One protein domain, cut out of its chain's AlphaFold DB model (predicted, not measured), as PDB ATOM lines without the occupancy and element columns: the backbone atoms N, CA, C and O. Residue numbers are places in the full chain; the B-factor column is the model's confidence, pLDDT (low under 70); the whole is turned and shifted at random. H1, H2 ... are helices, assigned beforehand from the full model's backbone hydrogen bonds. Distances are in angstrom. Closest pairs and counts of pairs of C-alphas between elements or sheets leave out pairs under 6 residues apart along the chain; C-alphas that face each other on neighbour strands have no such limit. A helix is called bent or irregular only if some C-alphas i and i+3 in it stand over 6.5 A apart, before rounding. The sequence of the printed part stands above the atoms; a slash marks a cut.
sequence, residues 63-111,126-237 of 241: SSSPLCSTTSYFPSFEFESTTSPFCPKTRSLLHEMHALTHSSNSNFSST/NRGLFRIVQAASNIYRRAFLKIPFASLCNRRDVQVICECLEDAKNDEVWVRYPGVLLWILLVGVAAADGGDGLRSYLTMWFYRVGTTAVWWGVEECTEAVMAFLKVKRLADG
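What this domain is: This is residues 63 to 111 and 126 to 237 of the 241 residues of an uncharacterized protein of Cadophora sp. DSE1049 (UniProt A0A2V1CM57). This is a compact body of helices built round H5 in its core: H1, H2 and H3 lie side by side in a row, with H2 in the middle of the row crossing H5, while H6 and H8 also pack on H5, and the last residues of H8, 231 to 235, reach H2 as well. The short helices H4 and H7 lie at the rim, both near the residues where H5 begins, and a long stretch without a named element, residues 63 to 87, leads into H1. You will find 161 residues printed, with eight named helices, H1 to H8 in order along the chain, and no named strand, and the class is all helix. The whole is compact, with a radius of gyration of the C-alphas of 14.7 A, and its outline is rounded, with spans of 39 by 37 by 30 A.

How they stand to each other: Start at Ser 63; the C-alphas of residues 63 to 87 lie 7 to 23 A from the mean of all C-alphas. H1, residues 88 to 103, touches H2, residues 126 to 144, at a shallow tilt of 22 degrees, the same way; look at Thr 90 and Phe 130, their closest C-alphas, 5.5 A apart. H2 forms a helical hairpin with H3, residues 152 to 165, at a shallow tilt of 29 degrees, opposite ways, and the closest C-alphas are those of Ala 135 and Asp 157, 4.7 A apart. H1 and H3 are apart. H4, residues 168 to 176, touches no helix; it is close to but not clearly touching H5, residues 178 to 191, where the closest C-alphas, those of Trp 174 and Leu 181, are 6.2 A apart. H2 and H5 are the hubs, touching four helices each. H2 touches H5 with its residues 132 to 140 alone, at a steep tilt of 54 degrees, and the closest C-alphas are those of Ala 136 and Ile 184, 5.5 A apart. H3 touches H5 at a tilt of 36 degrees, only just steep, with the C-alphas of Val 158 and Gly 188 closest at 5.7 A. H5 forms a second helical hairpin with H6, residues 198 to 211, at a shallow tilt of 28 degrees; the closest C-alphas, those of Val 189 and Arg 199, are 5.4 A apart. H7, residues 213 to 216, touches no helix. H8, residues 218 to 235, touches H5 at a shallow tilt of 31 degrees, the same way, with the C-alphas of Gly 179 and Cys 221 closest at 7.3 A. With residues 231 to 235 alone H8 also touches H2, and the closest C-alphas are those of Ala 143 and Ala 235, 4.8 A apart. Every O i to N i+4 pair is within hydrogen-bond range in H1, H5, H6 and H8; the figures are 14 of 15 in H2, 8 of 10 in H3 and 3 of 5 in H4, and H7 is too short for such a pair.

Where its parts are: Find C-alpha 88 at (-37.519, -14.114, 17.534); from there H1 runs 22.1 A. H2, the longest helix, spans 27.6 A from C-alpha 126 at (-29.855, -21.223, 20.570). H3 spans 20.7 A and H4 13.8 A, and both are irregular: C-alphas 153 and 156 are 7.1 A apart, and C-alphas 169 and 172 are 7.4 A apart. H5 and H6 each span 19.8 A, H7 4.9 A, and H8 runs 25.8 A to C-alpha 235 at (-58.500, -31.795, 24.662).

The domain as a whole: The two C-alphas farthest apart, those of Thr 82 and Gly 195, are 42.6 A apart. Residues 112 to 125 are not printed, and across this cut C-alphas 111 and 126 are 32.1 A apart. Of the links that are printed whole, none is long. Mean pLDDT of the printed part is 82.1; look for values under 70 at residues 68 to 83, 103 to 111, 126, and 194 to 195.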
ATOM      1  N   SER A  63     -41.701 -14.756  36.231       73.00
ATOM      2  CA  SER A  63     -42.751 -15.715  36.599       73.00
ATOM      3  C   SER A  63     -43.745 -15.997  35.476       73.00
ATOM      4  O   SER A  63     -44.513 -16.954  35.552       73.00
ATOM      5  N   SER A  64     -43.728 -15.188  34.420       72.81
ATOM      6  CA  SER A  64     -44.699 -15.264  33.338       72.81
ATOM      7  C   SER A  64     -44.629 -16.588  32.594       72.81
ATOM      8  O   SER A  64     -43.570 -17.045  32.156       72.81
ATOM      9  N   SER A  65     -45.799 -17.187  32.429       78.00
ATOM     10  CA  SER A  65     -45.999 -18.469  31.770       78.00
ATOM     11  C   SER A  65     -47.007 -18.284  30.653       78.00
ATOM     12  O   SER A  65     -48.005 -17.636  30.941       78.00
ATOM     13  N   PRO A  66     -46.852 -18.903  29.459       77.62
ATOM     14  CA  PRO A  66     -47.838 -18.868  28.362       77.62
ATOM     15  C   PRO A  66     -49.291 -19.141  28.771       77.62
ATOM     16  O   PRO A  66     -50.211 -18.839  28.026       77.62
ATOM     17  N   LEU A  67     -49.497 -19.718  29.950       79.69
ATOM     18  CA  LEU A  67     -50.786 -20.110  30.488       79.69
ATOM     19  C   LEU A  67     -51.488 -19.012  31.294       79.69
ATOM     20  O   LEU A  67     -52.717 -19.007  31.350       79.69
ATOM     21  N   CYS A  68     -50.732 -18.114  31.930       69.25
ATOM     22  CA  CYS A  68     -51.266 -17.076  32.807       69.25
ATOM     23  C   CYS A  68     -50.430 -15.802  32.750       69.25
ATOM     24  O   CYS A  68     -49.202 -15.825  32.856       69.25
ATOM     25  N   SER A  69     -51.133 -14.678  32.673       54.53
ATOM     26  CA  SER A  69     -50.568 -13.364  32.928       54.53
ATOM     27  C   SER A  69     -51.547 -12.564  33.777       54.53
ATOM     28  O   SER A  69     -52.623 -12.188  33.317       54.53
ATOM     29  N   THR A  70     -51.180 -12.319  35.034       47.59
ATOM     30  CA  THR A  70     -51.891 -11.406  35.945       47.59
ATOM     31  C   THR A  70     -51.837  -9.959  35.458       47.59
ATOM     32  O   THR A  70     -52.662  -9.134  35.848       47.59
ATOM     33  N   THR A  71     -50.920  -9.643  34.549       40.28
ATOM     34  CA  THR A  71     -50.942  -8.413  33.770       40.28
ATOM     35  C   THR A  71     -51.668  -8.669  32.453       40.28
ATOM     36  O   THR A  71     -51.332  -9.590  31.717       40.28
ATOM     37  N   SER A  72     -52.633  -7.817  32.102       39.06
ATOM     38  CA  SER A  72     -53.312  -7.764  30.787       39.06
ATOM     39  C   SER A  72     -52.356  -7.686  29.585       39.06
ATOM     40  O   SER A  72     -52.761  -7.831  28.435       39.06
ATOM     41  N   TYR A  73     -51.075  -7.506  29.874       39.97
ATOM     42  CA  TYR A  73     -49.944  -7.765  29.019       39.97
ATOM     43  C   TYR A  73     -49.228  -8.988  29.590       39.97
ATOM     44  O   TYR A  73     -48.559  -8.873  30.620       39.97
ATOM     45  N   PHE A  74     -49.328 -10.149  28.935       43.19
ATOM     46  CA  PHE A  74     -48.197 -11.084  28.946       43.19
ATOM     47  C   PHE A  74     -46.972 -10.226  28.718       43.19
ATOM     48  O   PHE A  74     -47.023  -9.501  27.718       43.19
ATOM     49  N   PRO A  75     -46.012 -10.136  29.655       44.91
ATOM     50  CA  PRO A  75     -45.331  -8.870  29.814       44.91
ATOM     51  C   PRO A  75     -44.745  -8.475  28.484       44.91
ATOM     52  O   PRO A  75     -44.229  -9.318  27.748       44.91
ATOM     53  N   SER A  76     -44.953  -7.207  28.172       40.88
ATOM     54  CA  SER A  76     -44.405  -6.427  27.076       40.88
ATOM     55  C   SER A  76     -42.872  -6.461  27.170       40.88
ATOM     56  O   SER A  76     -42.213  -5.486  27.503       40.88
ATOM     57  N   PHE A  77     -42.325  -7.665  27.071       47.72
ATOM     58  CA  PHE A  77     -41.233  -8.119  27.909       47.72
ATOM     59  C   PHE A  77     -39.916  -7.505  27.453       47.72
ATOM     60  O   PHE A  77     -39.683  -7.303  26.265       47.72
ATOM     61  N   GLU A  78     -38.958  -7.508  28.372       43.78
ATOM     62  CA  GLU A  78     -37.518  -7.702  28.139       43.78
ATOM     63  C   GLU A  78     -37.145  -8.844  27.141       43.78
ATOM     64  O   GLU A  78     -35.976  -9.144  26.944       43.78
ATOM     65  N   PHE A  79     -38.112  -9.501  26.502       47.16
ATOM     66  CA  PHE A  79     -37.988 -10.335  25.314       47.16
ATOM     67  C   PHE A  79     -37.726  -9.478  24.068       47.16
ATOM     68  O   PHE A  79     -37.064  -9.955  23.152       47.16
ATOM     69  N   GLU A  80     -38.224  -8.235  24.012       41.91
ATOM     70  CA  GLU A  80     -37.876  -7.239  22.987       41.91
ATOM     71  C   GLU A  80     -36.527  -6.560  23.243       41.91
ATOM     72  O   GLU A  80     -35.942  -6.008  22.312       41.91
ATOM     73  N   SER A  81     -35.986  -6.668  24.462       48.00
ATOM     74  CA  SER A  81     -34.594  -6.310  24.724       48.00
ATOM     75  C   SER A  81     -33.673  -7.191  23.880       48.00
ATOM     76  O   SER A  81     -33.848  -8.410  23.789       48.00
ATOM     77  N   THR A  82     -32.625  -6.591  23.321       52.28
ATOM     78  CA  THR A  82     -31.519  -7.283  22.640       52.28
ATOM     79  C   THR A  82     -30.822  -8.339  23.514       52.28
ATOM     80  O   THR A  82     -30.016  -9.107  23.000       52.28
ATOM     81  N   THR A  83     -31.145  -8.418  24.811       62.69
ATOM     82  CA  THR A  83     -30.549  -9.327  25.803       62.69
ATOM     83  C   THR A  83     -31.358 -10.600  26.093       62.69
ATOM     84  O   THR A  83     -30.992 -11.349  26.998       62.69
ATOM     85  N   SER A  84     -32.482 -10.844  25.414       73.75
ATOM     86  CA  SER A  84     -33.268 -12.069  25.625       73.75
ATOM     87  C   SER A  84     -32.541 -13.310  25.087       73.75
ATOM     88  O   SER A  84     -32.129 -13.302  23.924       73.75
ATOM     89  N   PRO A  85     -32.460 -14.420  25.854       81.56
ATOM     90  CA  PRO A  85     -31.861 -15.668  25.366       81.56
ATOM     91  C   PRO A  85     -32.724 -16.345  24.288       81.56
ATOM     92  O   PRO A  85     -32.269 -17.215  23.550       81.56
ATOM     93  N   PHE A  86     -33.990 -15.943  24.166       84.38
ATOM     94  CA  PHE A  86     -34.917 -16.500  23.196       84.38
ATOM     95  C   PHE A  86     -34.891 -15.731  21.877       84.38
ATOM     96  O   PHE A  86     -35.171 -14.527  21.817       84.38
ATOM     97  N   CYS A  87     -34.635 -16.459  20.792       84.00
ATOM     98  CA  CYS A  87     -34.654 -15.903  19.448       84.00
ATOM     99  C   CYS A  87     -36.077 -15.457  19.033       84.00
ATOM    100  O   CYS A  87     -37.069 -15.898  19.626       84.00
ATOM    101  N   PRO A  88     -36.217 -14.610  17.993       82.25
ATOM    102  CA  PRO A  88     -37.519 -14.114  17.534       82.25
ATOM    103  C   PRO A  88     -38.545 -15.217  17.235       82.25
ATOM    104  O   PRO A  88     -39.723 -15.067  17.549       82.25
ATOM    105  N   LYS A  89     -38.101 -16.359  16.690       83.38
ATOM    106  CA  LYS A  89     -38.984 -17.506  16.419       83.38
ATOM    107  C   LYS A  89     -39.534 -18.116  17.708       83.38
ATOM    108  O   LYS A  89     -40.729 -18.373  17.792       83.38
ATOM    109  N   THR A  90     -38.689 -18.305  18.723       87.06
ATOM    110  CA  THR A  90     -39.129 -18.816  20.029       87.06
ATOM    111  C   THR A  90     -40.126 -17.867  20.688       87.06
ATOM    112  O   THR A  90     -41.147 -18.310  21.201       87.06
ATOM    113  N   ARG A  91     -39.877 -16.554  20.610       83.50
ATOM    114  CA  ARG A  91     -40.805 -15.529  21.106       83.50
ATOM    115  C   ARG A  91     -42.168 -15.611  20.437       83.50
ATOM    116  O   ARG A  91     -43.183 -15.642  21.123       83.50
ATOM    117  N   SER A  92     -42.183 -15.695  19.109       83.75
ATOM    118  CA  SER A  92     -43.418 -15.828  18.337       83.75
ATOM    119  C   SER A  92     -44.224 -17.059  18.760       83.75
ATOM    120  O   SER A  92     -45.431 -16.940  18.953       83.75
ATOM    121  N   LEU A  93     -43.565 -18.202  18.991       87.69
ATOM    122  CA  LEU A  93     -44.229 -19.403  19.503       87.69
ATOM    123  C   LEU A  93     -44.843 -19.177  20.890       87.69
ATOM    124  O   LEU A  93     -46.000 -19.526  21.098       87.69
ATOM    125  N   LEU A  94     -44.110 -18.570  21.828       88.06
ATOM    126  CA  LEU A  94     -44.618 -18.303  23.180       88.06
ATOM    127  C   LEU A  94     -45.832 -17.361  23.166       88.06
ATOM    128  O   LEU A  94     -46.820 -17.634  23.847       88.06
ATOM    129  N   HIS A  95     -45.790 -16.300  22.354       83.81
ATOM    130  CA  HIS A  95     -46.928 -15.394  22.172       83.81
ATOM    131  C   HIS A  95     -48.143 -16.100  21.577       83.81
ATOM    132  O   HIS A  95     -49.269 -15.847  21.998       83.81
ATOM    133  N   GLU A  96     -47.932 -17.009  20.628       84.38
ATOM    134  CA  GLU A  96     -49.020 -17.792  20.062       84.38
ATOM    135  C   GLU A  96     -49.642 -18.735  21.097       84.38
ATOM    136  O   GLU A  96     -50.863 -18.823  21.182       84.38
ATOM    137  N   MET A  97     -48.836 -19.407  21.929       88.81
ATOM    138  CA  MET A  97     -49.369 -20.298  22.972       88.81
ATOM    139  C   MET A  97     -50.171 -19.520  24.017       88.81
ATOM    140  O   MET A  97     -51.200 -20.002  24.498       88.81
ATOM    141  N   HIS A  98     -49.740 -18.295  24.316       85.44
ATOM    142  CA  HIS A  98     -50.508 -17.366  25.130       85.44
ATOM    143  C   HIS A  98     -51.834 -16.977  24.471       85.44
ATOM    144  O   HIS A  98     -52.889 -17.094  25.097       85.44
ATOM    145  N   ALA A  99     -51.805 -16.578  23.197       82.44
ATOM    146  CA  ALA A  99     -53.009 -16.234  22.450       82.44
ATOM    147  C   ALA A  99     -54.003 -17.405  22.417       82.44
ATOM    148  O   ALA A  99     -55.168 -17.212  22.746       82.44
ATOM    149  N   LEU A 100     -53.546 -18.628  22.128       83.06
ATOM    150  CA  LEU A 100     -54.397 -19.824  22.134       83.06
ATOM    151  C   LEU A 100     -55.064 -20.054  23.495       83.06
ATOM    152  O   LEU A 100     -56.262 -20.325  23.559       83.06
ATOM    153  N   THR A 101     -54.313 -19.899  24.587       82.81
ATOM    154  CA  THR A 101     -54.838 -20.111  25.943       82.81
ATOM    155  C   THR A 101     -55.878 -19.055  26.331       82.81
ATOM    156  O   THR A 101     -56.889 -19.385  26.947       82.81
ATOM    157  N   HIS A 102     -55.680 -17.792  25.944       75.94
ATOM    158  CA  HIS A 102     -56.611 -16.709  26.275       75.94
ATOM    159  C   HIS A 102     -57.818 -16.632  25.335       75.94
ATOM    160  O   HIS A 102     -58.934 -16.420  25.810       75.94
ATOM    161  N   SER A 103     -57.641 -16.869  24.034       66.62
ATOM    162  CA  SER A 103     -58.746 -16.958  23.072       66.62
ATOM    163  C   SER A 103     -59.647 -18.167  23.341       66.62
ATOM    164  O   SER A 103     -60.845 -18.092  23.101       66.62
ATOM    165  N   SER A 104     -59.113 -19.248  23.922       55.66
ATOM    166  CA  SER A 104     -59.904 -20.399  24.380       55.66
ATOM    167  C   SER A 104     -60.957 -20.050  25.437       55.66
ATOM    168  O   SER A 104     -61.942 -20.775  25.557       55.66
ATOM    169  N   ASN A 105     -60.766 -18.983  26.218       53.25
ATOM    170  CA  ASN A 105     -61.751 -18.559  27.217       53.25
ATOM    171  C   ASN A 105     -62.935 -17.799  26.586       53.25
ATOM    172  O   ASN A 105     -63.943 -17.580  27.254       53.25
ATOM    173  N   SER A 106     -62.839 -17.418  25.308       44.56
ATOM    174  CA  SER A 106     -63.904 -16.794  24.522       44.56
ATOM    175  C   SER A 106     -64.279 -17.713  23.356       44.56
ATOM    176  O   SER A 106     -63.668 -17.618  22.302       44.56
ATOM    177  N   ASN A 107     -65.240 -18.622  23.558       41.22
ATOM    178  CA  ASN A 107     -65.927 -19.450  22.548       41.22
ATOM    179  C   ASN A 107     -65.136 -19.742  21.251       41.22
ATOM    180  O   ASN A 107     -65.116 -18.929  20.327       41.22
ATOM    181  N   PHE A 108     -64.548 -20.939  21.154       45.78
ATOM    182  CA  PHE A 108     -63.829 -21.408  19.966       45.78
ATOM    183  C   PHE A 108     -64.648 -21.258  18.672       45.78
ATOM    184  O   PHE A 108     -65.540 -22.054  18.393       45.78
ATOM    185  N   SER A 109     -64.267 -20.290  17.836       36.88
ATOM    186  CA  SER A 109     -64.496 -20.346  16.393       36.88
ATOM    187  C   SER A 109     -63.272 -21.015  15.770       36.88
ATOM    188  O   SER A 109     -62.146 -20.542  15.918       36.88
ATOM    189  N   SER A 110     -63.482 -22.158  15.124       39.09
ATOM    190  CA  SER A 110     -62.480 -23.118  14.634       39.09
ATOM    191  C   SER A 110     -61.580 -22.623  13.484       39.09
ATOM    192  O   SER A 110     -61.066 -23.428  12.713       39.09
ATOM    193  N   THR A 111     -61.403 -21.314  13.314       41.81
ATOM    194  CA  THR A 111     -60.832 -20.699  12.104       41.81
ATOM    195  C   THR A 111     -59.423 -20.125  12.265       41.81
ATOM    196  O   THR A 111     -58.862 -19.645  11.285       41.81
ATOM    197  N   ASN A 126     -28.614 -21.069  19.774       65.88
ATOM    198  CA  ASN A 126     -29.855 -21.223  20.570       65.88
ATOM    199  C   ASN A 126     -30.755 -22.384  20.118       65.88
ATOM    200  O   ASN A 126     -31.983 -22.362  20.269       65.88
ATOM    201  N   ARG A 127     -30.154 -23.427  19.533       78.50
ATOM    202  CA  ARG A 127     -30.905 -24.558  18.966       78.50
ATOM    203  C   ARG A 127     -31.672 -25.348  20.037       78.50
ATOM    204  O   ARG A 127     -32.779 -25.786  19.746       78.50
ATOM    205  N   GLY A 128     -31.125 -25.501  21.247       86.00
ATOM    206  CA  GLY A 128     -31.770 -26.217  22.359       86.00
ATOM    207  C   GLY A 128     -33.055 -25.535  22.837       86.00
ATOM    208  O   GLY A 128     -34.127 -26.137  22.782       86.00
ATOM    209  N   LEU A 129     -32.972 -24.244  23.189       89.69
ATOM    210  CA  LEU A 129     -34.121 -23.437  23.627       89.69
ATOM    211  C   LEU A 129     -35.245 -23.386  22.590       89.69
ATOM    212  O   LEU A 129     -36.422 -23.493  22.930       89.69
ATOM    213  N   PHE A 130     -34.902 -23.221  21.311       90.62
ATOM    214  CA  PHE A 130     -35.909 -23.245  20.255       90.62
ATOM    215  C   PHE A 130     -36.557 -24.631  20.127       90.62
ATOM    216  O   PHE A 130     -37.780 -24.716  20.045       90.62
ATOM    217  N   ARG A 131     -35.764 -25.714  20.148       93.88
ATOM    218  CA  ARG A 131     -36.270 -27.092  20.012       93.88
ATOM    219  C   ARG A 131     -37.252 -27.464  21.120       93.88
ATOM    220  O   ARG A 131     -38.309 -28.004  20.808       93.88
ATOM    221  N   ILE A 132     -36.933 -27.166  22.381       96.06
ATOM    222  CA  ILE A 132     -37.804 -27.518  23.511       96.06
ATOM    223  C   ILE A 132     -39.123 -26.744  23.482       96.06
ATOM    224  O   ILE A 132     -40.188 -27.339  23.645       96.06
ATOM    225  N   VAL A 133     -39.073 -25.438  23.192       94.31
ATOM    226  CA  VAL A 133     -40.284 -24.617  23.064       94.31
ATOM    227  C   VAL A 133     -41.112 -25.076  21.870       94.31
ATOM    228  O   VAL A 133     -42.322 -25.223  21.994       94.31
ATOM    229  N   GLN A 134     -40.479 -25.373  20.733       94.50
ATOM    230  CA  GLN A 134     -41.169 -25.881  19.550       94.50
ATOM    231  C   GLN A 134     -41.870 -27.218  19.822       94.50
ATOM    232  O   GLN A 134     -43.029 -27.374  19.443       94.50
ATOM    233  N   ALA A 135     -41.199 -28.161  20.486       96.12
ATOM    234  CA  ALA A 135     -41.776 -29.454  20.838       96.12
ATOM    235  C   ALA A 135     -42.992 -29.294  21.768       96.12
ATOM    236  O   ALA A 135     -44.062 -29.839  21.488       96.12
ATOM    237  N   ALA A 136     -42.872 -28.471  22.816       97.06
ATOM    238  CA  ALA A 136     -43.991 -28.162  23.703       97.06
ATOM    239  C   ALA A 136     -45.145 -27.464  22.956       97.06
ATOM    240  O   ALA A 136     -46.303 -27.860  23.098       97.06
ATOM    241  N   SER A 137     -44.849 -26.489  22.090       95.06
ATOM    242  CA  SER A 137     -45.857 -25.808  21.268       95.06
ATOM    243  C   SER A 137     -46.588 -26.765  20.330       95.06
ATOM    244  O   SER A 137     -47.801 -26.657  20.177       95.06
ATOM    245  N   ASN A 138     -45.888 -27.716  19.706       95.25
ATOM    246  CA  ASN A 138     -46.506 -28.699  18.817       95.25
ATOM    247  C   ASN A 138     -47.542 -29.553  19.552       95.25
ATOM    248  O   ASN A 138     -48.660 -29.710  19.061       95.25
ATOM    249  N   ILE A 139     -47.187 -30.076  20.729       95.94
ATOM    250  CA  ILE A 139     -48.101 -30.858  21.571       95.94
ATOM    251  C   ILE A 139     -49.287 -29.986  21.996       95.94
ATOM    252  O   ILE A 139     -50.440 -30.375  21.831       95.94
ATOM    253  N   TYR A 140     -49.011 -28.780  22.495       94.62
ATOM    254  CA  TYR A 140     -50.037 -27.885  23.019       94.62
ATOM    255  C   TYR A 140     -51.033 -27.430  21.941       94.62
ATOM    256  O   TYR A 140     -52.233 -27.418  22.180       94.62
ATOM    257  N   ARG A 141     -50.579 -27.146  20.712       92.38
ATOM    258  CA  ARG A 141     -51.471 -26.844  19.576       92.38
ATOM    259  C   ARG A 141     -52.406 -27.996  19.236       92.38
ATOM    260  O   ARG A 141     -53.575 -27.767  18.941       92.38
ATOM    261  N   ARG A 142     -51.903 -29.235  19.260       92.62
ATOM    262  CA  ARG A 142     -52.712 -30.429  18.961       92.62
ATOM    263  C   ARG A 142     -53.862 -30.591  19.958       92.62
ATOM    264  O   ARG A 142     -54.937 -31.016  19.549       92.62
ATOM    265  N   ALA A 143     -53.681 -30.163  21.206       90.94
ATOM    266  CA  ALA A 143     -54.748 -30.135  22.205       90.94
ATOM    267  C   ALA A 143     -55.972 -29.325  21.730       90.94
ATOM    268  O   ALA A 143     -57.111 -29.761  21.881       90.94
ATOM    269  N   PHE A 144     -55.745 -28.199  21.046       87.94
ATOM    270  CA  PHE A 144     -56.808 -27.368  20.465       87.94
ATOM    271  C   PHE A 144     -57.445 -27.951  19.198       87.94
ATOM    272  O   PHE A 144     -58.510 -27.510  18.780       87.94
ATOM    273  N   LEU A 145     -56.836 -28.987  18.619       88.12
ATOM    274  CA  LEU A 145     -57.439 -29.829  17.583       88.12
ATOM    275  C   LEU A 145     -58.189 -31.031  18.185       88.12
ATOM    276  O   LEU A 145     -58.484 -31.984  17.467       88.12
ATOM    277  N   LYS A 146     -58.476 -31.003  19.496       87.25
ATOM    278  CA  LYS A 146     -59.090 -32.100  20.262       87.25
ATOM    279  C   LYS A 146     -58.285 -33.406  20.199       87.25
ATOM    280  O   LYS A 146     -58.849 -34.496  20.221       87.25
ATOM    281  N   ILE A 147     -56.958 -33.305  20.086       89.50
ATOM    282  CA  ILE A 147     -56.057 -34.454  20.206       89.50
ATOM    283  C   ILE A 147     -55.593 -34.532  21.667       89.50
ATOM    284  O   ILE A 147     -54.920 -33.600  22.119       89.50
ATOM    285  N   PRO A 148     -55.881 -35.631  22.390       92.00
ATOM    286  CA  PRO A 148     -55.429 -35.819  23.764       92.00
ATOM    287  C   PRO A 148     -53.914 -35.681  23.908       92.00
ATOM    288  O   PRO A 148     -53.148 -36.125  23.042       92.00
ATOM    289  N   PHE A 149     -53.460 -35.132  25.035       93.50
ATOM    290  CA  PHE A 149     -52.025 -34.966  25.301       93.50
ATOM    291  C   PHE A 149     -51.287 -36.310  25.274       93.50
ATOM    292  O   PHE A 149     -50.226 -36.410  24.663       93.50
ATOM    293  N   ALA A 150     -51.884 -37.363  25.835       92.12
ATOM    294  CA  ALA A 150     -51.312 -38.710  25.875       92.12
ATOM    295  C   ALA A 150     -51.320 -39.451  24.516       92.12
ATOM    296  O   ALA A 150     -50.975 -40.629  24.448       92.12
ATOM    297  N   SER A 151     -51.729 -38.797  23.422       91.75
ATOM    298  CA  SER A 151     -51.726 -39.403  22.089       91.75
ATOM    299  C   SER A 151     -50.316 -39.796  21.631       91.75
ATOM    300  O   SER A 151     -49.355 -39.037  21.778       91.75
ATOM    301  N   LEU A 152     -50.200 -40.956  20.974       91.62
ATOM    302  CA  LEU A 152     -48.931 -41.501  20.472       91.62
ATOM    303  C   LEU A 152     -48.186 -40.548  19.525       91.62
ATOM    304  O   LEU A 152     -46.957 -40.606  19.434       91.62
ATOM    305  N   CYS A 153     -48.896 -39.648  18.837       91.88
ATOM    306  CA  CYS A 153     -48.276 -38.665  17.948       91.88
ATOM    307  C   CYS A 153     -47.384 -37.652  18.689       91.88
ATOM    308  O   CYS A 153     -46.482 -37.083  18.076       91.88
ATOM    309  N   ASN A 154     -47.577 -37.473  20.001       94.06
ATOM    310  CA  ASN A 154     -46.791 -36.562  20.831       94.06
ATOM    311  C   ASN A 154     -45.481 -37.184  21.341       94.06
ATOM    312  O   ASN A 154     -44.603 -36.452  21.791       94.06
ATOM    313  N   ARG A 155     -45.293 -38.510  21.227       92.94
ATOM    314  CA  ARG A 155     -44.146 -39.226  21.822       92.94
ATOM    315  C   ARG A 155     -42.788 -38.675  21.379       92.94
ATOM    316  O   ARG A 155     -41.885 -38.547  22.197       92.94
ATOM    317  N   ARG A 156     -42.652 -38.317  20.097       93.56
ATOM    318  CA  ARG A 156     -41.411 -37.728  19.561       93.56
ATOM    319  C   ARG A 156     -41.126 -36.354  20.163       93.56
ATOM    320  O   ARG A 156     -39.995 -36.082  20.542       93.56
ATOM    321  N   ASP A 157     -42.144 -35.504  20.275       95.88
ATOM    322  CA  ASP A 157     -41.989 -34.177  20.872       95.88
ATOM    323  C   ASP A 157     -41.662 -34.290  22.379       95.88
ATOM    324  O   ASP A 157     -40.812 -33.554  22.872       95.88
ATOM    325  N   VAL A 158     -42.230 -35.270  23.097       96.00
ATOM    326  CA  VAL A 158     -41.871 -35.562  24.504       96.00
ATOM    327  C   VAL A 158     -40.400 -35.965  24.642       96.00
ATOM    328  O   VAL A 158     -39.716 -35.465  25.532       96.00
ATOM    329  N   GLN A 159     -39.888 -36.826  23.757       94.69
ATOM    330  CA  GLN A 159     -38.467 -37.199  23.752       94.69
ATOM    331  C   GLN A 159     -37.570 -35.976  23.541       94.69
ATOM    332  O   GLN A 159     -36.615 -35.788  24.288       94.69
ATOM    333  N   VAL A 160     -37.925 -35.092  22.600       95.12
ATOM    334  CA  VAL A 160     -37.189 -33.839  22.372       95.12
ATOM    335  C   VAL A 160     -37.201 -32.943  23.611       95.12
ATOM    336  O   VAL A 160     -36.176 -32.333  23.914       95.12
ATOM    337  N   ILE A 161     -38.322 -32.862  24.339       96.38
ATOM    338  CA  ILE A 161     -38.385 -32.114  25.602       96.38
ATOM    339  C   ILE A 161     -37.389 -32.695  26.609       96.38
ATOM    340  O   ILE A 161     -36.590 -31.941  27.160       96.38
ATOM    341  N   CYS A 162     -37.391 -34.015  26.817       94.69
ATOM    342  CA  CYS A 162     -36.479 -34.670  27.756       94.69
ATOM    343  C   CYS A 162     -35.005 -34.455  27.387       94.69
ATOM    344  O   CYS A 162     -34.242 -34.012  28.239       94.69
ATOM    345  N   GLU A 163     -34.634 -34.676  26.122       93.44
ATOM    346  CA  GLU A 163     -33.271 -34.444  25.616       93.44
ATOM    347  C   GLU A 163     -32.805 -33.002  25.856       93.44
ATOM    348  O   GLU A 163     -31.666 -32.760  26.246       93.44
ATOM    349  N   CYS A 164     -33.675 -32.015  25.624       94.12
ATOM    350  CA  CYS A 164     -33.308 -30.610  25.798       94.12
ATOM    351  C   CYS A 164     -33.225 -30.192  27.275       94.12
ATOM    352  O   CYS A 164     -32.510 -29.240  27.584       94.12
ATOM    353  N   LEU A 165     -33.946 -30.867  28.179       93.75
ATOM    354  CA  LEU A 165     -33.845 -30.636  29.627       93.75
ATOM    355  C   LEU A 165     -32.530 -31.158  30.218       93.75
ATOM    356  O   LEU A 165     -32.112 -30.682  31.267       93.75
ATOM    357  N   GLU A 166     -31.881 -32.121  29.561       91.38
ATOM    358  CA  GLU A 166     -30.562 -32.626  29.965       91.38
ATOM    359  C   GLU A 166     -29.417 -31.669  29.579       91.38
ATOM    360  O   GLU A 166     -28.303 -31.788  30.092       91.38
ATOM    361  N   ASP A 167     -29.677 -30.690  28.703       89.00
ATOM    362  CA  ASP A 167     -28.690 -29.693  28.290       89.00
ATOM    363  C   ASP A 167     -28.543 -28.571  29.330       89.00
ATOM    364  O   ASP A 167     -29.249 -27.556  29.299       89.00
ATOM    365  N   ALA A 168     -27.553 -28.740  30.209       87.69
ATOM    366  CA  ALA A 168     -27.211 -27.800  31.277       87.69
ATOM    367  C   ALA A 168     -26.847 -26.385  30.785       87.69
ATOM    368  O   ALA A 168     -26.859 -25.440  31.572       87.69
ATOM    369  N   LYS A 169     -26.564 -26.183  29.486       87.62
ATOM    370  CA  LYS A 169     -26.313 -24.841  28.926       87.62
ATOM    371  C   LYS A 169     -27.511 -23.903  29.075       87.62
ATOM    372  O   LYS A 169     -27.342 -22.688  29.043       87.62
ATOM    373  N   ASN A 170     -28.712 -24.459  29.229       87.25
ATOM    374  CA  ASN A 170     -29.951 -23.698  29.339       87.25
ATOM    375  C   ASN A 170     -30.366 -23.436  30.801       87.25
ATOM    376  O   ASN A 170     -31.360 -22.746  31.026       87.25
ATOM    377  N   ASP A 171     -29.624 -23.941  31.794       88.38
ATOM    378  CA  ASP A 171     -30.009 -23.866  33.211       88.38
ATOM    379  C   ASP A 171     -30.183 -22.424  33.705       88.38
ATOM    380  O   ASP A 171     -31.160 -22.121  34.392       88.38
ATOM    381  N   GLU A 172     -29.299 -21.506  33.310       87.38
ATOM    382  CA  GLU A 172     -29.420 -20.087  33.673       87.38
ATOM    383  C   GLU A 172     -30.701 -19.456  33.109       87.38
ATOM    384  O   GLU A 172     -31.374 -18.670  33.784       87.38
ATOM    385  N   VAL A 173     -31.087 -19.846  31.890       88.25
ATOM    386  CA  VAL A 173     -32.335 -19.398  31.259       88.25
ATOM    387  C   VAL A 173     -33.530 -19.929  32.038       88.25
ATOM    388  O   VAL A 173     -34.465 -19.183  32.308       88.25
ATOM    389  N   TRP A 174     -33.499 -21.186  32.467       90.19
ATOM    390  CA  TRP A 174     -34.577 -21.786  33.251       90.19
ATOM    391  C   TRP A 174     -34.724 -21.201  34.648       90.19
ATOM    392  O   TRP A 174     -35.846 -21.033  35.125       90.19
ATOM    393  N   VAL A 175     -33.611 -20.831  35.281       86.69
ATOM    394  CA  VAL A 175     -33.633 -20.077  36.536       86.69
ATOM    395  C   VAL A 175     -34.264 -18.707  36.316       86.69
ATOM    396  O   VAL A 175     -35.047 -18.276  37.161       86.69
ATOM    397  N   ARG A 176     -33.961 -18.030  35.201       84.81
ATOM    398  CA  ARG A 176     -34.495 -16.698  34.898       84.81
ATOM    399  C   ARG A 176     -35.950 -16.717  34.424       84.81
ATOM    400  O   ARG A 176     -36.674 -15.793  34.764       84.81
ATOM    401  N   TYR A 177     -36.401 -17.741  33.703       86.94
ATOM    402  CA  TYR A 177     -37.746 -17.834  33.109       86.94
ATOM    403  C   TYR A 177     -38.524 -19.078  33.592       86.94
ATOM    404  O   TYR A 177     -38.923 -19.921  32.776       86.94
ATOM    405  N   PRO A 178     -38.774 -19.222  34.908       88.62
ATOM    406  CA  PRO A 178     -39.417 -20.410  35.466       88.62
ATOM    407  C   PRO A 178     -40.848 -20.631  34.961       88.62
ATOM    408  O   PRO A 178     -41.264 -21.781  34.843       88.62
ATOM    409  N   GLY A 179     -41.595 -19.579  34.605       89.12
ATOM    410  CA  GLY A 179     -42.961 -19.722  34.084       89.12
ATOM    411  C   GLY A 179     -43.030 -20.378  32.697       89.12
ATOM    412  O   GLY A 179     -43.949 -21.158  32.415       89.12
ATOM    413  N   VAL A 180     -42.031 -20.130  31.840       91.50
ATOM    414  CA  VAL A 180     -41.896 -20.798  30.532       91.50
ATOM    415  C   VAL A 180     -41.535 -22.267  30.728       91.50
ATOM    416  O   VAL A 180     -42.165 -23.136  30.124       91.50
ATOM    417  N   LEU A 181     -40.567 -22.554  31.608       94.62
ATOM    418  CA  LEU A 181     -40.197 -23.931  31.929       94.62
ATOM    419  C   LEU A 181     -41.371 -24.697  32.556       94.62
ATOM    420  O   LEU A 181     -41.620 -25.838  32.179       94.62
ATOM    421  N   LEU A 182     -42.136 -24.072  33.455       94.94
ATOM    422  CA  LEU A 182     -43.334 -24.673  34.041       94.94
ATOM    423  C   LEU A 182     -44.326 -25.119  32.960       94.94
ATOM    424  O   LEU A 182     -44.798 -26.251  33.002       94.94
ATOM    425  N   TRP A 183     -44.615 -24.263  31.975       95.56
ATOM    426  CA  TRP A 183     -45.507 -24.613  30.867       95.56
ATOM    427  C   TRP A 183     -44.977 -25.801  30.052       95.56
ATOM    428  O   TRP A 183     -45.725 -26.747  29.805       95.56
ATOM    429  N   ILE A 184     -43.688 -25.800  29.697       97.12
ATOM    430  CA  ILE A 184     -43.044 -26.924  28.995       97.12
ATOM    431  C   ILE A 184     -43.215 -28.225  29.791       97.12
ATOM    432  O   ILE A 184     -43.572 -29.258  29.223       97.12
ATOM    433  N   LEU A 185     -42.984 -28.179  31.105       97.31
ATOM    434  CA  LEU A 185     -43.091 -29.346  31.981       97.31
ATOM    435  C   LEU A 185     -44.532 -29.841  32.101       97.31
ATOM    436  O   LEU A 185     -44.750 -31.044  32.052       97.31
ATOM    437  N   LEU A 186     -45.517 -28.946  32.192       96.69
ATOM    438  CA  LEU A 186     -46.935 -29.316  32.197       96.69
ATOM    439  C   LEU A 186     -47.330 -30.061  30.918       96.69
ATOM    440  O   LEU A 186     -47.928 -31.137  30.986       96.69
ATOM    441  N   VAL A 187     -46.931 -29.523  29.763       96.81
ATOM    442  CA  VAL A 187     -47.149 -30.147  28.453       96.81
ATOM    443  C   VAL A 187     -46.473 -31.517  28.386       96.81
ATOM    444  O   VAL A 187     -47.108 -32.500  28.005       96.81
ATOM    445  N   GLY A 188     -45.202 -31.592  28.782       96.50
ATOM    446  CA  GLY A 188     -44.428 -32.828  28.772       96.50
ATOM    447  C   GLY A 188     -45.021 -33.897  29.690       96.50
ATOM    448  O   GLY A 188     -45.208 -35.029  29.257       96.50
ATOM    449  N   VAL A 189     -45.356 -33.552  30.938       95.94
ATOM    450  CA  VAL A 189     -45.953 -34.483  31.912       95.94
ATOM    451  C   VAL A 189     -47.286 -35.026  31.405       95.94
ATOM    452  O   VAL A 189     -47.535 -36.223  31.532       95.94
ATOM    453  N   ALA A 190     -48.134 -34.175  30.824       94.88
ATOM    454  CA  ALA A 190     -49.427 -34.596  30.295       94.88
ATOM    455  C   ALA A 190     -49.303 -35.493  29.054       94.88
ATOM    456  O   ALA A 190     -50.160 -36.349  28.840       94.88
ATOM    457  N   ALA A 191     -48.266 -35.287  28.239       94.81
ATOM    458  CA  ALA A 191     -48.049 -36.042  27.010       94.81
ATOM    459  C   ALA A 191     -47.192 -37.301  27.178       94.81
ATOM    460  O   ALA A 191     -47.195 -38.170  26.305       94.81
ATOM    461  N   ALA A 192     -46.450 -37.412  28.278       93.00
ATOM    462  CA  ALA A 192     -45.647 -38.584  28.569       93.00
ATOM    463  C   ALA A 192     -46.525 -39.768  28.987       93.00
ATOM    464  O   ALA A 192     -47.319 -39.689  29.928       93.00
ATOM    465  N   ASP A 193     -46.314 -40.900  28.320       77.62
ATOM    466  CA  ASP A 193     -46.909 -42.168  28.716       77.62
ATOM    467  C   ASP A 193     -46.335 -42.640  30.069       77.62
ATOM    468  O   ASP A 193     -45.179 -42.380  30.423       77.62
ATOM    469  N   GLY A 194     -47.157 -43.336  30.853       68.38
ATOM    470  CA  GLY A 194     -46.789 -43.862  32.162       68.38
ATOM    471  C   GLY A 194     -45.827 -45.053  32.119       68.38
ATOM    472  O   GLY A 194     -45.238 -45.355  33.156       68.38
ATOM    473  N   GLY A 195     -45.661 -45.710  30.964       69.06
ATOM    474  CA  GLY A 195     -44.873 -46.942  30.819       69.06
ATOM    475  C   GLY A 195     -43.351 -46.762  30.738       69.06
ATOM    476  O   GLY A 195     -42.616 -47.606  31.241       69.06
ATOM    477  N   ASP A 196     -42.868 -45.648  30.180       70.69
ATOM    478  CA  ASP A 196     -41.450 -45.489  29.793       70.69
ATOM    479  C   ASP A 196     -40.597 -44.716  30.822       70.69
ATOM    480  O   ASP A 196     -39.486 -44.281  30.528       70.69
ATOM    481  N   GLY A 197     -41.120 -44.439  32.022       84.88
ATOM    482  CA  GLY A 197     -40.423 -43.657  33.059       84.88
ATOM    483  C   GLY A 197     -40.275 -42.151  32.769       84.88
ATOM    484  O   GLY A 197     -40.067 -41.373  33.702       84.88
ATOM    485  N   LEU A 198     -40.479 -41.710  31.520       90.50
ATOM    486  CA  LEU A 198     -40.425 -40.300  31.101       90.50
ATOM    487  C   LEU A 198     -41.382 -39.416  31.907       90.50
ATOM    488  O   LEU A 198     -41.019 -38.313  32.314       90.50
ATOM    489  N   ARG A 199     -42.588 -39.915  32.211       91.56
ATOM    490  CA  ARG A 199     -43.551 -39.192  33.049       91.56
ATOM    491  C   ARG A 199     -43.003 -38.936  34.451       91.56
ATOM    492  O   ARG A 199     -43.184 -37.844  34.980       91.56
ATOM    493  N   SER A 200     -42.311 -39.906  35.045       92.31
ATOM    494  CA  SER A 200     -41.688 -39.756  36.365       92.31
ATOM    495  C   SER A 200     -40.534 -38.755  36.326       92.31
ATOM    496  O   SER A 200     -40.446 -37.894  37.200       92.31
ATOM    497  N   TYR A 201     -39.699 -38.813  35.283       93.94
ATOM    498  CA  TYR A 201     -38.618 -37.851  35.053       93.94
ATOM    499  C   TYR A 201     -39.140 -36.409  34.944       93.94
ATOM    500  O   TYR A 201     -38.694 -35.521  35.671       93.94
ATOM    501  N   LEU A 202     -40.151 -36.182  34.103       95.69
ATOM    502  CA  LEU A 202     -40.752 -34.860  33.912       95.69
ATOM    503  C   LEU A 202     -41.503 -34.380  35.159       95.69
ATOM    504  O   LEU A 202     -41.460 -33.197  35.485       95.69
ATOM    505  N   THR A 203     -42.140 -35.291  35.899       93.94
ATOM    506  CA  THR A 203     -42.814 -34.972  37.169       93.94
ATOM    507  C   THR A 203     -41.807 -34.551  38.244       93.94
ATOM    508  O   THR A 203     -42.081 -33.639  39.022       93.94
ATOM    509  N   MET A 204     -40.619 -35.162  38.276       94.19
ATOM    510  CA  MET A 204     -39.528 -34.751  39.164       94.19
ATOM    511  C   MET A 204     -39.050 -33.330  38.836       94.19
ATOM    512  O   MET A 204     -38.937 -32.502  39.743       94.19
ATOM    513  N   TRP A 205     -38.874 -33.006  37.552       94.12
ATOM    514  CA  TRP A 205     -38.578 -31.639  37.113       94.12
ATOM    515  C   TRP A 205     -39.691 -30.651  37.464       94.12
ATOM    516  O   TRP A 205     -39.411 -29.577  37.998       94.12
ATOM    517  N   PHE A 206     -40.952 -31.020  37.226       94.50
ATOM    518  CA  PHE A 206     -42.111 -30.221  37.616       94.50
ATOM    519  C   PHE A 206     -42.094 -29.921  39.116       94.50
ATOM    520  O   PHE A 206     -42.245 -28.770  39.516       94.50
ATOM    521  N   TYR A 207     -41.827 -30.924  39.953       91.50
ATOM    522  CA  TYR A 207     -41.736 -30.732  41.396       91.50
ATOM    523  C   TYR A 207     -40.551 -29.837  41.785       91.50
ATOM    524  O   TYR A 207     -40.684 -28.975  42.654       91.50
ATOM    525  N   ARG A 208     -39.397 -29.976  41.122       90.94
ATOM    526  CA  ARG A 208     -38.231 -29.102  41.331       90.94
ATOM    527  C   ARG A 208     -38.570 -27.637  41.034       90.94
ATOM    528  O   ARG A 208     -38.305 -26.784  41.872       90.94
ATOM    529  N   VAL A 209     -39.192 -27.348  39.891       91.38
ATOM    530  CA  VAL A 209     -39.585 -25.978  39.500       91.38
ATOM    531  C   VAL A 209     -40.738 -25.449  40.356       91.38
ATOM    532  O   VAL A 209     -40.740 -24.293  40.775       91.38
ATOM    533  N   GLY A 210     -41.710 -26.300  40.673       90.44
ATOM    534  CA  GLY A 210     -42.843 -25.941  41.514       90.44
ATOM    535  C   GLY A 210     -42.415 -25.639  42.948       90.44
ATOM    536  O   GLY A 210     -42.865 -24.663  43.533       90.44
ATOM    537  N   THR A 211     -41.501 -26.409  43.544       88.81
ATOM    538  CA  THR A 211     -41.039 -26.140  44.921       88.81
ATOM    539  C   THR A 211     -40.279 -24.824  45.044       88.81
ATOM    540  O   THR A 211     -40.342 -24.195  46.103       88.81
ATOM    541  N   THR A 212     -39.631 -24.361  43.971       86.62
ATOM    542  CA  THR A 212     -38.991 -23.041  43.928       86.62
ATOM    543  C   THR A 212     -39.970 -21.899  43.648       86.62
ATOM    544  O   THR A 212     -39.572 -20.747  43.782       86.62
ATOM    545  N   ALA A 213     -41.252 -22.169  43.370       82.62
ATOM    546  CA  ALA A 213     -42.280 -21.135  43.178       82.62
ATOM    547  C   ALA A 213     -42.486 -20.236  44.397       82.62
ATOM    548  O   ALA A 213     -42.928 -19.103  44.253       82.62
ATOM    549  N   VAL A 214     -42.067 -20.668  45.590       78.88
ATOM    550  CA  VAL A 214     -41.985 -19.786  46.769       78.88
ATOM    551  C   VAL A 214     -41.152 -18.527  46.488       78.88
ATOM    552  O   VAL A 214     -41.408 -17.480  47.083       78.88
ATOM    553  N   TRP A 215     -40.177 -18.627  45.584       75.06
ATOM    554  CA  TRP A 215     -39.257 -17.554  45.218       75.06
ATOM    555  C   TRP A 215     -39.752 -16.721  44.035       75.06
ATOM    556  O   TRP A 215     -39.582 -15.503  44.055       75.06
ATOM    557  N   TRP A 216     -40.401 -17.352  43.050       75.00
ATOM    558  CA  TRP A 216     -40.779 -16.687  41.801       75.00
ATOM    559  C   TRP A 216     -42.276 -16.380  41.654       75.00
ATOM    560  O   TRP A 216     -42.606 -15.455  40.926       75.00
ATOM    561  N   GLY A 217     -43.177 -17.083  42.344       79.50
ATOM    562  CA  GLY A 217     -44.622 -16.851  42.240       79.50
ATOM    563  C   GLY A 217     -45.467 -18.098  42.501       79.50
ATOM    564  O   GLY A 217     -45.662 -18.922  41.607       79.50
ATOM    565  N   VAL A 218     -45.971 -18.268  43.730       83.88
ATOM    566  CA  VAL A 218     -46.839 -19.414  44.081       83.88
ATOM    567  C   VAL A 218     -48.236 -19.252  43.491       83.88
ATOM    568  O   VAL A 218     -48.838 -20.236  43.061       83.88
ATOM    569  N   GLU A 219     -48.729 -18.017  43.431       83.31
ATOM    570  CA  GLU A 219     -49.967 -17.653  42.758       83.31
ATOM    571  C   GLU A 219     -49.853 -17.928  41.254       83.31
ATOM    572  O   GLU A 219     -50.658 -18.685  40.718       83.31
ATOM    573  N   GLU A 220     -48.791 -17.448  40.606       83.00
ATOM    574  CA  GLU A 220     -48.533 -17.651  39.178       83.00
ATOM    575  C   GLU A 220     -48.378 -19.135  38.825       83.00
ATOM    576  O   GLU A 220     -48.928 -19.602  37.827       83.00
ATOM    577  N   CYS A 221     -47.678 -19.910  39.660       88.50
ATOM    578  CA  CYS A 221     -47.581 -21.358  39.489       88.50
ATOM    579  C   CYS A 221     -48.955 -22.031  39.578       88.50
ATOM    580  O   CYS A 221     -49.268 -22.909  38.773       88.50
ATOM    581  N   THR A 222     -49.768 -21.644  40.561       89.00
ATOM    582  CA  THR A 222     -51.095 -22.231  40.781       89.00
ATOM    583  C   THR A 222     -52.026 -21.899  39.626       89.00
ATOM    584  O   THR A 222     -52.655 -22.795  39.065       89.00
ATOM    585  N   GLU A 223     -52.077 -20.631  39.225       86.69
ATOM    586  CA  GLU A 223     -52.875 -20.171  38.096       86.69
ATOM    587  C   GLU A 223     -52.473 -20.894  36.809       86.69
ATOM    588  O   GLU A 223     -53.347 -21.433  36.130       86.69
ATOM    589  N   ALA A 224     -51.170 -21.001  36.515       89.25
ATOM    590  CA  ALA A 224     -50.684 -21.679  35.315       89.25
ATOM    591  C   ALA A 224     -51.120 -23.149  35.275       89.25
ATOM    592  O   ALA A 224     -51.648 -23.611  34.262       89.25
ATOM    593  N   VAL A 225     -50.974 -23.883  36.385       92.06
ATOM    594  CA  VAL A 225     -51.439 -25.278  36.470       92.06
ATOM    595  C   VAL A 225     -52.955 -25.362  36.265       92.06
ATOM    596  O   VAL A 225     -53.431 -26.221  35.522       92.06
ATOM    597  N   MET A 226     -53.722 -24.462  36.882       90.06
ATOM    598  CA  MET A 226     -55.180 -24.432  36.753       90.06
ATOM    599  C   MET A 226     -55.638 -24.097  35.329       90.06
ATOM    600  O   MET A 226     -56.575 -24.719  34.829       90.06
ATOM    601  N   ALA A 227     -54.984 -23.150  34.656       89.19
ATOM    602  CA  ALA A 227     -55.253 -22.812  33.262       89.19
ATOM    603  C   ALA A 227     -54.925 -23.986  32.332       89.19
ATOM    604  O   ALA A 227     -55.739 -24.350  31.484       89.19
ATOM    605  N   PHE A 228     -53.786 -24.646  32.549       93.06
ATOM    606  CA  PHE A 228     -53.411 -25.835  31.793       93.06
ATOM    607  C   PHE A 228     -54.414 -26.979  31.963       93.06
ATOM    608  O   PHE A 228     -54.805 -27.602  30.980       93.06
ATOM    609  N   LEU A 229     -54.872 -27.239  33.192       92.06
ATOM    610  CA  LEU A 229     -55.871 -28.274  33.473       92.06
ATOM    611  C   LEU A 229     -57.165 -28.066  32.677       92.06
ATOM    612  O   LEU A 229     -57.744 -29.041  32.201       92.06
ATOM    613  N   LYS A 230     -57.604 -26.815  32.486       89.50
ATOM    614  CA  LYS A 230     -58.769 -26.509  31.639       89.50
ATOM    615  C   LYS A 230     -58.528 -26.939  30.193       89.50
ATOM    616  O   LYS A 230     -59.363 -27.630  29.618       89.50
ATOM    617  N   VAL A 231     -57.373 -26.584  29.628       90.38
ATOM    618  CA  VAL A 231     -57.002 -26.949  28.250       90.38
ATOM    619  C   VAL A 231     -56.861 -28.461  28.094       90.38
ATOM    620  O   VAL A 231     -57.372 -29.027  27.129       90.38
ATOM    621  N   LYS A 232     -56.238 -29.134  29.066       91.88
ATOM    622  CA  LYS A 232     -56.113 -30.594  29.084       91.88
ATOM    623  C   LYS A 232     -57.477 -31.283  29.049       91.88
ATOM    624  O   LYS A 232     -57.709 -32.109  28.174       91.88
ATOM    625  N   ARG A 233     -58.403 -30.896  29.927       89.25
ATOM    626  CA  ARG A 233     -59.760 -31.467  29.945       89.25
ATOM    627  C   ARG A 233     -60.529 -31.217  28.656       89.25
ATOM    628  O   ARG A 233     -61.240 -32.106  28.201       89.25
ATOM    629  N   LEU A 234     -60.383 -30.038  28.051       86.81
ATOM    630  CA  LEU A 234     -60.992 -29.744  26.752       86.81
ATOM    631  C   LEU A 234     -60.452 -30.669  25.652       86.81
ATOM    632  O   LEU A 234     -61.234 -31.196  24.863       86.81
ATOM    633  N   ALA A 235     -59.138 -30.901  25.626       88.00
ATOM    634  CA  ALA A 235     -58.500 -31.795  24.662       88.00
ATOM    635  C   ALA A 235     -58.883 -33.270  24.860       88.00
ATOM    636  O   ALA A 235     -59.033 -33.996  23.880       88.00
ATOM    637  N   ASP A 236     -59.085 -33.688  26.112       85.19
ATOM    638  CA  ASP A 236     -59.520 -35.041  26.477       85.19
ATOM    639  C   ASP A 236     -61.051 -35.235  26.328       85.19
ATOM    640  O   ASP A 236     -61.562 -36.335  26.531       85.19
ATOM    641  N   GLY A 237     -61.796 -34.190  25.934       79.81
ATOM    642  CA  GLY A 237     -63.245 -34.246  25.694       79.81
ATOM    643  C   GLY A 237     -64.120 -34.129  26.949       79.81
ATOM    644  O   GLY A 237     -65.324 -34.359  26.885       79.81
TER     645      GLY A 237